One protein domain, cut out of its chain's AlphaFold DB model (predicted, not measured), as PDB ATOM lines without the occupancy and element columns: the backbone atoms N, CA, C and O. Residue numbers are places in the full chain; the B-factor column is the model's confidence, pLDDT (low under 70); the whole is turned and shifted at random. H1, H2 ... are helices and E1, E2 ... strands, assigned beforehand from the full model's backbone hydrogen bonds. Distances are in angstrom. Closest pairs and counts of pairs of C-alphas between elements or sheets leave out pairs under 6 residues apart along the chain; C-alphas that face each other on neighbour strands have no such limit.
ATOM      1  N   GLU A  18     -27.686   2.198   7.839       95.25
ATOM      2  CA  GLU A  18     -28.468   2.934   6.867       95.25
ATOM      3  C   GLU A  18     -29.157   1.980   5.903       95.25
ATOM      4  O   GLU A  18     -28.686   0.864   5.644       95.25
ATOM      5  N   ARG A  19     -30.289   2.435   5.366       95.19
ATOM      6  CA  ARG A  19     -31.080   1.694   4.393       95.19
ATOM      7  C   ARG A  19     -31.336   2.487   3.121       95.19
ATOM      8  O   ARG A  19     -31.447   3.705   3.144       95.19
ATOM      9  N   SER A  20     -31.493   1.788   2.005       95.88
ATOM     10  CA  SER A  20     -31.813   2.396   0.712       95.88
ATOM     11  C   SER A  20     -32.730   1.504  -0.108       95.88
ATOM     12  O   SER A  20     -32.604   0.287  -0.065       95.88
ATOM     13  N   ARG A  21     -33.619   2.085  -0.917       95.88
ATOM     14  CA  ARG A  21     -34.409   1.327  -1.908       95.88
ATOM     15  C   ARG A  21     -33.695   1.163  -3.252       95.88
ATOM     16  O   ARG A  21     -34.051   0.288  -4.035       95.88
ATOM     17  N   ASN A  22     -32.728   2.029  -3.549       94.00
ATOM     18  CA  ASN A  22     -32.173   2.190  -4.897       94.00
ATOM     19  C   ASN A  22     -30.649   2.387  -4.938       94.00
ATOM     20  O   ASN A  22     -30.130   2.737  -5.991       94.00
ATOM     21  N   HIS A  23     -29.946   2.196  -3.816       89.69
ATOM     22  CA  HIS A  23     -28.510   2.455  -3.631       89.69
ATOM     23  C   HIS A  23     -28.046   3.912  -3.792       89.69
ATOM     24  O   HIS A  23     -26.878   4.190  -3.523       89.69
ATOM     25  N   ASN A  24     -28.927   4.841  -4.168       91.12
ATOM     26  CA  ASN A  24     -28.575   6.245  -4.394       91.12
ATOM     27  C   ASN A  24     -28.872   7.112  -3.167       91.12
ATOM     28  O   ASN A  24     -28.086   7.992  -2.835       91.12
ATOM     29  N   ASN A  25     -29.987   6.840  -2.483       93.31
ATOM     30  CA  ASN A  25     -30.422   7.594  -1.307       93.31
ATOM     31  C   ASN A  25     -30.410   6.679  -0.085       93.31
ATOM     32  O   ASN A  25     -31.148   5.689  -0.069       93.31
ATOM     33  N   TRP A  26     -29.573   6.999   0.897       95.06
ATOM     34  CA  TRP A  26     -29.436   6.249   2.142       95.06
ATOM     35  C   TRP A  26     -30.065   7.033   3.290       95.06
ATOM     36  O   TRP A  26     -29.822   8.228   3.444       95.06
ATOM     37  N   GLU A  27     -30.909   6.356   4.058       95.12
ATOM     38  CA  GLU A  27     -31.580   6.882   5.242       95.12
ATOM     39  C   GLU A  27     -31.013   6.178   6.471       95.12
ATOM     40  O   GLU A  27     -30.869   4.953   6.463       95.12
ATOM     41  N   GLU A  28     -30.718   6.931   7.525       95.00
ATOM     42  CA  GLU A  28     -30.282   6.356   8.797       95.00
ATOM     43  C   GLU A  28     -31.384   5.490   9.413       95.00
ATOM     44  O   GLU A  28     -32.571   5.812   9.339       95.00
ATOM     45  N   ILE A  29     -30.977   4.386  10.031       92.56
ATOM     46  CA  ILE A  29     -31.849   3.514  10.812       92.56
ATOM     47  C   ILE A  29     -31.062   2.963  12.000       92.56
ATOM     48  O   ILE A  29     -29.881   2.629  11.881       92.56
ATOM     49  N   SER A  30     -31.692   2.885  13.170       90.38
ATOM     50  CA  SER A  30     -31.031   2.301  14.338       90.38
ATOM     51  C   SER A  30     -30.931   0.777  14.218       90.38
ATOM     52  O   SER A  30     -31.769   0.127  13.589       90.38
ATOM     53  N   TYR A  31     -29.914   0.179  14.848       89.19
ATOM     54  CA  TYR A  31     -29.824  -1.281  14.939       89.19
ATOM     55  C   TYR A  31     -31.062  -1.875  15.628       89.19
ATOM     56  O   TYR A  31     -31.587  -2.874  15.151       89.19
ATOM     57  N   GLN A  32     -31.571  -1.220  16.678       89.44
ATOM     58  CA  GLN A  32     -32.773  -1.656  17.393       89.44
ATOM     59  C   GLN A  32     -33.999  -1.730  16.471       89.44
ATOM     60  O   GLN A  32     -34.701  -2.737  16.465       89.44
ATOM     61  N   GLU A  33     -34.230  -0.716  15.632       90.44
ATOM     62  CA  GLU A  33     -35.331  -0.758  14.660       90.44
ATOM     63  C   GLU A  33     -35.158  -1.887  13.640       90.44
ATOM     64  O   GLU A  33     -36.140  -2.510  13.241       90.44
ATOM     65  N   VAL A  34     -33.924  -2.171  13.213       89.81
ATOM     66  CA  VAL A  34     -33.646  -3.303  12.320       89.81
ATOM     67  C   VAL A  34     -33.907  -4.631  13.029       89.81
ATOM     68  O   VAL A  34     -34.507  -5.529  12.443       89.81
ATOM     69  N   GLU A  35     -33.489  -4.761  14.281       88.75
ATOM     70  CA  GLU A  35     -33.682  -5.966  15.080       88.75
ATOM     71  C   GLU A  35     -35.171  -6.283  15.275       88.75
ATOM     72  O   GLU A  35     -35.616  -7.363  14.883       88.75
ATOM     73  N   GLU A  36     -35.943  -5.313  15.770       88.56
ATOM     74  CA  GLU A  36     -37.372  -5.465  16.068       88.56
ATOM     75  C   GLU A  36     -38.222  -5.599  14.795       88.56
ATOM     76  O   GLU A  36     -39.063  -6.484  14.681       88.56
ATOM     77  N   GLN A  37     -38.017  -4.740  13.791       85.12
ATOM     78  CA  GLN A  37     -38.931  -4.688  12.642       85.12
ATOM     79  C   GLN A  37     -38.554  -5.658  11.522       85.12
ATOM     80  O   GLN A  37     -39.391  -5.971  10.670       85.12
ATOM     81  N   ILE A  38     -37.289  -6.083  11.455       84.38
ATOM     82  CA  ILE A  38     -36.760  -6.801  10.292       84.38
ATOM     83  C   ILE A  38     -36.193  -8.159  10.687       84.38
ATOM     84  O   ILE A  38     -36.478  -9.132   9.989       84.38
ATOM     85  N   LEU A  39     -35.395  -8.252  11.755       87.38
ATOM     86  CA  LEU A  39     -34.725  -9.505  12.114       87.38
ATOM     87  C   LEU A  39     -35.632 -10.472  12.883       87.38
ATOM     88  O   LEU A  39     -35.497 -11.675  12.669       87.38
ATOM     89  N   GLU A  40     -36.577  -9.982  13.694       86.44
ATOM     90  CA  GLU A  40     -37.472 -10.813  14.524       86.44
ATOM     91  C   GLU A  40     -38.260 -11.866  13.711       86.44
ATOM     92  O   GLU A  40     -38.527 -12.968  14.188       86.44
ATOM     93  N   GLY A  41     -38.574 -11.578  12.442       84.62
ATOM     94  CA  GLY A  41     -39.294 -12.489  11.541       84.62
ATOM     95  C   GLY A  41     -38.420 -13.392  10.658       84.62
ATOM     96  O   GLY A  41     -38.950 -14.117   9.812       84.62
ATOM     97  N   LEU A  42     -37.090 -13.331  10.774       89.31
ATOM     98  CA  LEU A  42     -36.168 -14.071   9.908       89.31
ATOM     99  C   LEU A  42     -35.685 -15.376  10.542       89.31
ATOM    100  O   LEU A  42     -35.529 -15.497  11.752       89.31
ATOM    101  N   SER A  43     -35.376 -16.363   9.698       90.75
ATOM    102  CA  SER A  43     -34.681 -17.561  10.167       90.75
ATOM    103  C   SER A  43     -33.276 -17.214  10.662       90.75
ATOM    104  O   SER A  43     -32.617 -16.324  10.118       90.75
ATOM    105  N   GLU A  44     -32.779 -17.974  11.639       87.44
ATOM    106  CA  GLU A  44     -31.447 -17.769  12.216       87.44
ATOM    107  C   GLU A  44     -30.348 -17.728  11.137       87.44
ATOM    108  O   GLU A  44     -29.471 -16.869  11.171       87.44
ATOM    109  N   ASP A  45     -30.429 -18.589  10.117       88.75
ATOM    110  CA  ASP A  45     -29.484 -18.598   8.994       88.75
ATOM    111  C   ASP A  45     -29.512 -17.304   8.172       88.75
ATOM    112  O   ASP A  45     -28.465 -16.817   7.730       88.75
ATOM    113  N   LYS A  46     -30.698 -16.715   7.977       89.94
ATOM    114  CA  LYS A  46     -30.826 -15.418   7.306       89.94
ATOM    115  C   LYS A  46     -30.242 -14.300   8.158       89.94
ATOM    116  O   LYS A  46     -29.530 -13.465   7.606       89.94
ATOM    117  N   ILE A  47     -30.486 -14.315   9.469       90.00
ATOM    118  CA  ILE A  47     -29.910 -13.344  10.408       90.00
ATOM    119  C   ILE A  47     -28.377 -13.447  10.381       90.00
ATOM    120  O   ILE A  47     -27.699 -12.442  10.181       90.00
ATOM    121  N   LYS A  48     -27.811 -14.662  10.447       88.25
ATOM    122  CA  LYS A  48     -26.358 -14.898  10.306       88.25
ATOM    123  C   LYS A  48     -25.812 -14.316   9.007       88.25
ATOM    124  O   LYS A  48     -24.755 -13.687   8.998       88.25
ATOM    125  N   CYS A  49     -26.516 -14.534   7.897       89.75
ATOM    126  CA  CYS A  49     -26.102 -14.031   6.593       89.75
ATOM    127  C   CYS A  49     -26.131 -12.496   6.538       89.75
ATOM    128  O   CYS A  49     -25.158 -11.893   6.085       89.75
ATOM    129  N   PHE A  50     -27.203 -11.886   7.047       91.25
ATOM    130  CA  PHE A  50     -27.358 -10.438   7.153       91.25
ATOM    131  C   PHE A  50     -26.206  -9.817   7.944       91.25
ATOM    132  O   PHE A  50     -25.461  -9.007   7.392       91.25
ATOM    133  N   LEU A  51     -25.999 -10.262   9.188       88.75
ATOM    134  CA  LEU A  51     -24.964  -9.726  10.075       88.75
ATOM    135  C   LEU A  51     -23.577  -9.845   9.440       88.75
ATOM    136  O   LEU A  51     -22.800  -8.894   9.445       88.75
ATOM    137  N   ARG A  52     -23.279 -10.989   8.811       87.88
ATOM    138  CA  ARG A  52     -21.989 -11.218   8.151       87.88
ATOM    139  C   ARG A  52     -21.728 -10.242   7.001       87.88
ATOM    140  O   ARG A  52     -20.592  -9.798   6.852       87.88
ATOM    141  N   VAL A  53     -22.732  -9.965   6.168       90.44
ATOM    142  CA  VAL A  53     -22.583  -9.085   4.998       90.44
ATOM    143  C   VAL A  53     -22.558  -7.619   5.419       90.44
ATOM    144  O   VAL A  53     -21.674  -6.880   4.996       90.44
ATOM    145  N   VAL A  54     -23.471  -7.214   6.299       89.88
ATOM    146  CA  VAL A  54     -23.550  -5.833   6.790       89.88
ATOM    147  C   VAL A  54     -22.282  -5.447   7.550       89.88
ATOM    148  O   VAL A  54     -21.751  -4.362   7.318       89.88
ATOM    149  N   ARG A  55     -21.716  -6.362   8.355       85.75
ATOM    150  CA  ARG A  55     -20.425  -6.160   9.034       85.75
ATOM    151  C   ARG A  55     -19.274  -5.872   8.073       85.75
ATOM    152  O   ARG A  55     -18.367  -5.131   8.422       85.75
ATOM    153  N   SER A  56     -19.283  -6.433   6.861       86.56
ATOM    154  CA  SER A  56     -18.228  -6.144   5.882       86.56
ATOM    155  C   SER A  56     -18.401  -4.783   5.191       86.56
ATOM    156  O   SER A  56     -17.705  -4.526   4.213       86.56
ATOM    157  N   GLY A  57     -19.364  -3.956   5.620       85.75
ATOM    158  CA  GLY A  57     -19.753  -2.703   4.963       85.75
ATOM    159  C   GLY A  57     -20.555  -2.906   3.672       85.75
ATOM    160  O   GLY A  57     -20.932  -1.943   3.003       85.75
ATOM    161  N   SER A  58     -20.833  -4.158   3.305       91.50
ATOM    162  CA  SER A  58     -21.536  -4.484   2.070       91.50
ATOM    163  C   SER A  58     -23.048  -4.363   2.268       91.50
ATOM    164  O   SER A  58     -23.570  -4.799   3.296       91.50
ATOM    165  N   PRO A  59     -23.785  -3.831   1.279       93.94
ATOM    166  CA  PRO A  59     -25.231  -3.758   1.358       93.94
ATOM    167  C   PRO A  59     -25.873  -5.142   1.249       93.94
ATOM    168  O   PRO A  59     -25.563  -5.923   0.349       93.94
ATOM    169  N   PHE A  60     -26.820  -5.426   2.140       94.19
ATOM    170  CA  PHE A  60     -27.613  -6.650   2.142       94.19
ATOM    171  C   PHE A  60     -29.085  -6.331   1.872       94.19
ATOM    172  O   PHE A  60     -29.667  -5.474   2.534       94.19
ATOM    173  N   LYS A  61     -29.705  -7.017   0.905       93.19
ATOM    174  CA  LYS A  61     -31.113  -6.792   0.550       93.19
ATOM    175  C   LYS A  61     -32.052  -7.588   1.459       93.19
ATOM    176  O   LYS A  61     -31.989  -8.817   1.484       93.19
ATOM    177  N   LEU A  62     -32.975  -6.898   2.123       91.00
ATOM    178  CA  LEU A  62     -34.124  -7.478   2.817       91.00
ATOM    179  C   LEU A  62     -35.397  -6.751   2.387       91.00
ATOM    180  O   LEU A  62     -35.509  -5.533   2.524       91.00
ATOM    181  N   ASN A  63     -36.368  -7.516   1.890       87.44
ATOM    182  CA  ASN A  63     -37.613  -6.987   1.332       87.44
ATOM    183  C   ASN A  63     -37.315  -5.905   0.270       87.44
ATOM    184  O   ASN A  63     -36.570  -6.163  -0.682       87.44
ATOM    185  N   ASP A  64     -37.857  -4.700   0.451       91.75
ATOM    186  CA  ASP A  64     -37.724  -3.569  -0.476       91.75
ATOM    187  C   ASP A  64     -36.491  -2.689  -0.230       91.75
ATOM    188  O   ASP A  64     -36.287  -1.698  -0.933       91.75
ATOM    189  N   TYR A  65     -35.661  -3.032   0.757       94.81
ATOM    190  CA  TYR A  65     -34.542  -2.205   1.194       94.81
ATOM    191  C   TYR A  65     -33.216  -2.969   1.173       94.81
ATOM    192  O   TYR A  65     -33.140  -4.176   1.393       94.81
ATOM    193  N   PHE A  66     -32.146  -2.229   0.930       95.12
ATOM    194  CA  PHE A  66     -30.766  -2.611   1.175       95.12
ATOM    195  C   PHE A  66     -30.322  -2.002   2.493       95.12
ATOM    196  O   PHE A  66     -30.688  -0.867   2.761       95.12
ATOM    197  N   TYR A  67     -29.516  -2.721   3.266       94.25
ATOM    198  CA  TYR A  67     -29.007  -2.297   4.570       94.25
ATOM    199  C   TYR A  67     -27.490  -2.415   4.596       94.25
ATOM    200  O   TYR A  67     -26.962  -3.412   4.104       94.25
ATOM    201  N   ARG A  68     -26.789  -1.446   5.184       93.94
ATOM    202  CA  ARG A  68     -25.346  -1.528   5.459       93.94
ATOM    203  C   ARG A  68     -24.985  -0.724   6.700       93.94
ATOM    204  O   ARG A  68     -25.786   0.080   7.170       93.94
ATOM    205  N   ILE A  69     -23.771  -0.932   7.201       92.44
ATOM    206  CA  ILE A  69     -23.162  -0.016   8.166       92.44
ATOM    207  C   ILE A  69     -22.912   1.319   7.465       92.44
ATOM    208  O   ILE A  69     -22.420   1.348   6.335       92.44
ATOM    209  N   LYS A  70     -23.251   2.413   8.143       89.50
ATOM    210  CA  LYS A  70     -22.893   3.765   7.730       89.50
ATOM    211  C   LYS A  70     -21.385   3.953   7.936       89.50
ATOM    212  O   LYS A  70     -20.912   3.900   9.072       89.50
TER     213      LYS A  70
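Overview. This is residues 18 to 70 of the 71 residues of an uncharacterized protein of Nitrospinae bacterium (UniProt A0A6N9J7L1). A small twisted sheet of four short strands makes one end of this domain, and two helices, H1 and H2, lead away from it and back again, with the turn between them at the other end. H2 packs on the E4 and E3 side of the sheet with its residues 46 to 55, while H1 only grazes the sheet. The printed part has 53 residues, with two named helices and four named strands in the order E1, E2, H1, H2, E3, E4, and its class is mixed, helices and strands. The sheet runs E2, E1, E4, E3, all antiparallel. The whole is compact and rounded, with a radius of gyration of the C-alphas of 10.2 A and spans of 29 by 21 by 17 A.

Along the chain. E1, residues 18 to 20, begins at C-alpha 18 at (-28.468, 2.934, 6.867) and is 7.0 A long. E2, residues 27 to 29, is 6.5 A long. H1, residues 31 to 39, is 10.0 A long. H2, residues 44 to 55, begins at C-alpha 44 at (-31.447, -17.769, 12.216) and is 16.3 A long. E3, residues 60 to 62, is 6.6 A long. E4, residues 65 to 69, is 13.5 A long and ends at C-alpha 69 at (-23.162, -0.016, 8.166).

Arrangement. E2 and E3 are the edge strands of the sheet, which is only just strongly twisted, its C-alphas lying up to 4.2 A off its best plane. E1 and E2 form a hairpin at 134 degrees, with N 19 and O 27 2.8 A apart, within hydrogen-bond range. E1 and E4 are antiparallel at 151 degrees, with N 66 and O 20 at 2.7 A. E3 and E4 form a hairpin at 141 degrees, with N 60 and O 67 at 2.8 A. E1 and E3 are apart, as are E2 and E3. H2 is on one face of the sheet, an arrangement of two layers, a helix layer and a sheet layer. Its height over the sheet is 7.3 A, and it lies over none of the strands, but only just: 2 of its 12 C-alphas fall on E3. The closest C-alphas of H2 and E4 are those of Val 54 and Arg 68, 4.9 A apart. H1 only grazes the sheet, with its residues 31 to 39. H1 and H2 are close but not clearly touching, their closest C-alphas being those of Leu 39 and Ile 47, 6.4 A apart. They run opposite ways at a steep tilt of 38 degrees, only just steep. In both H1 and H2 every O i to N i+4 pair is within hydrogen-bond range.

Size, cuts and confidence. The two C-alphas farthest apart are those of Asn 24 and Glu 44, 29.3 A. The printed part has no cut and no long link. The mean pLDDT of the printed part is 90.7, and no printed residue is under 70.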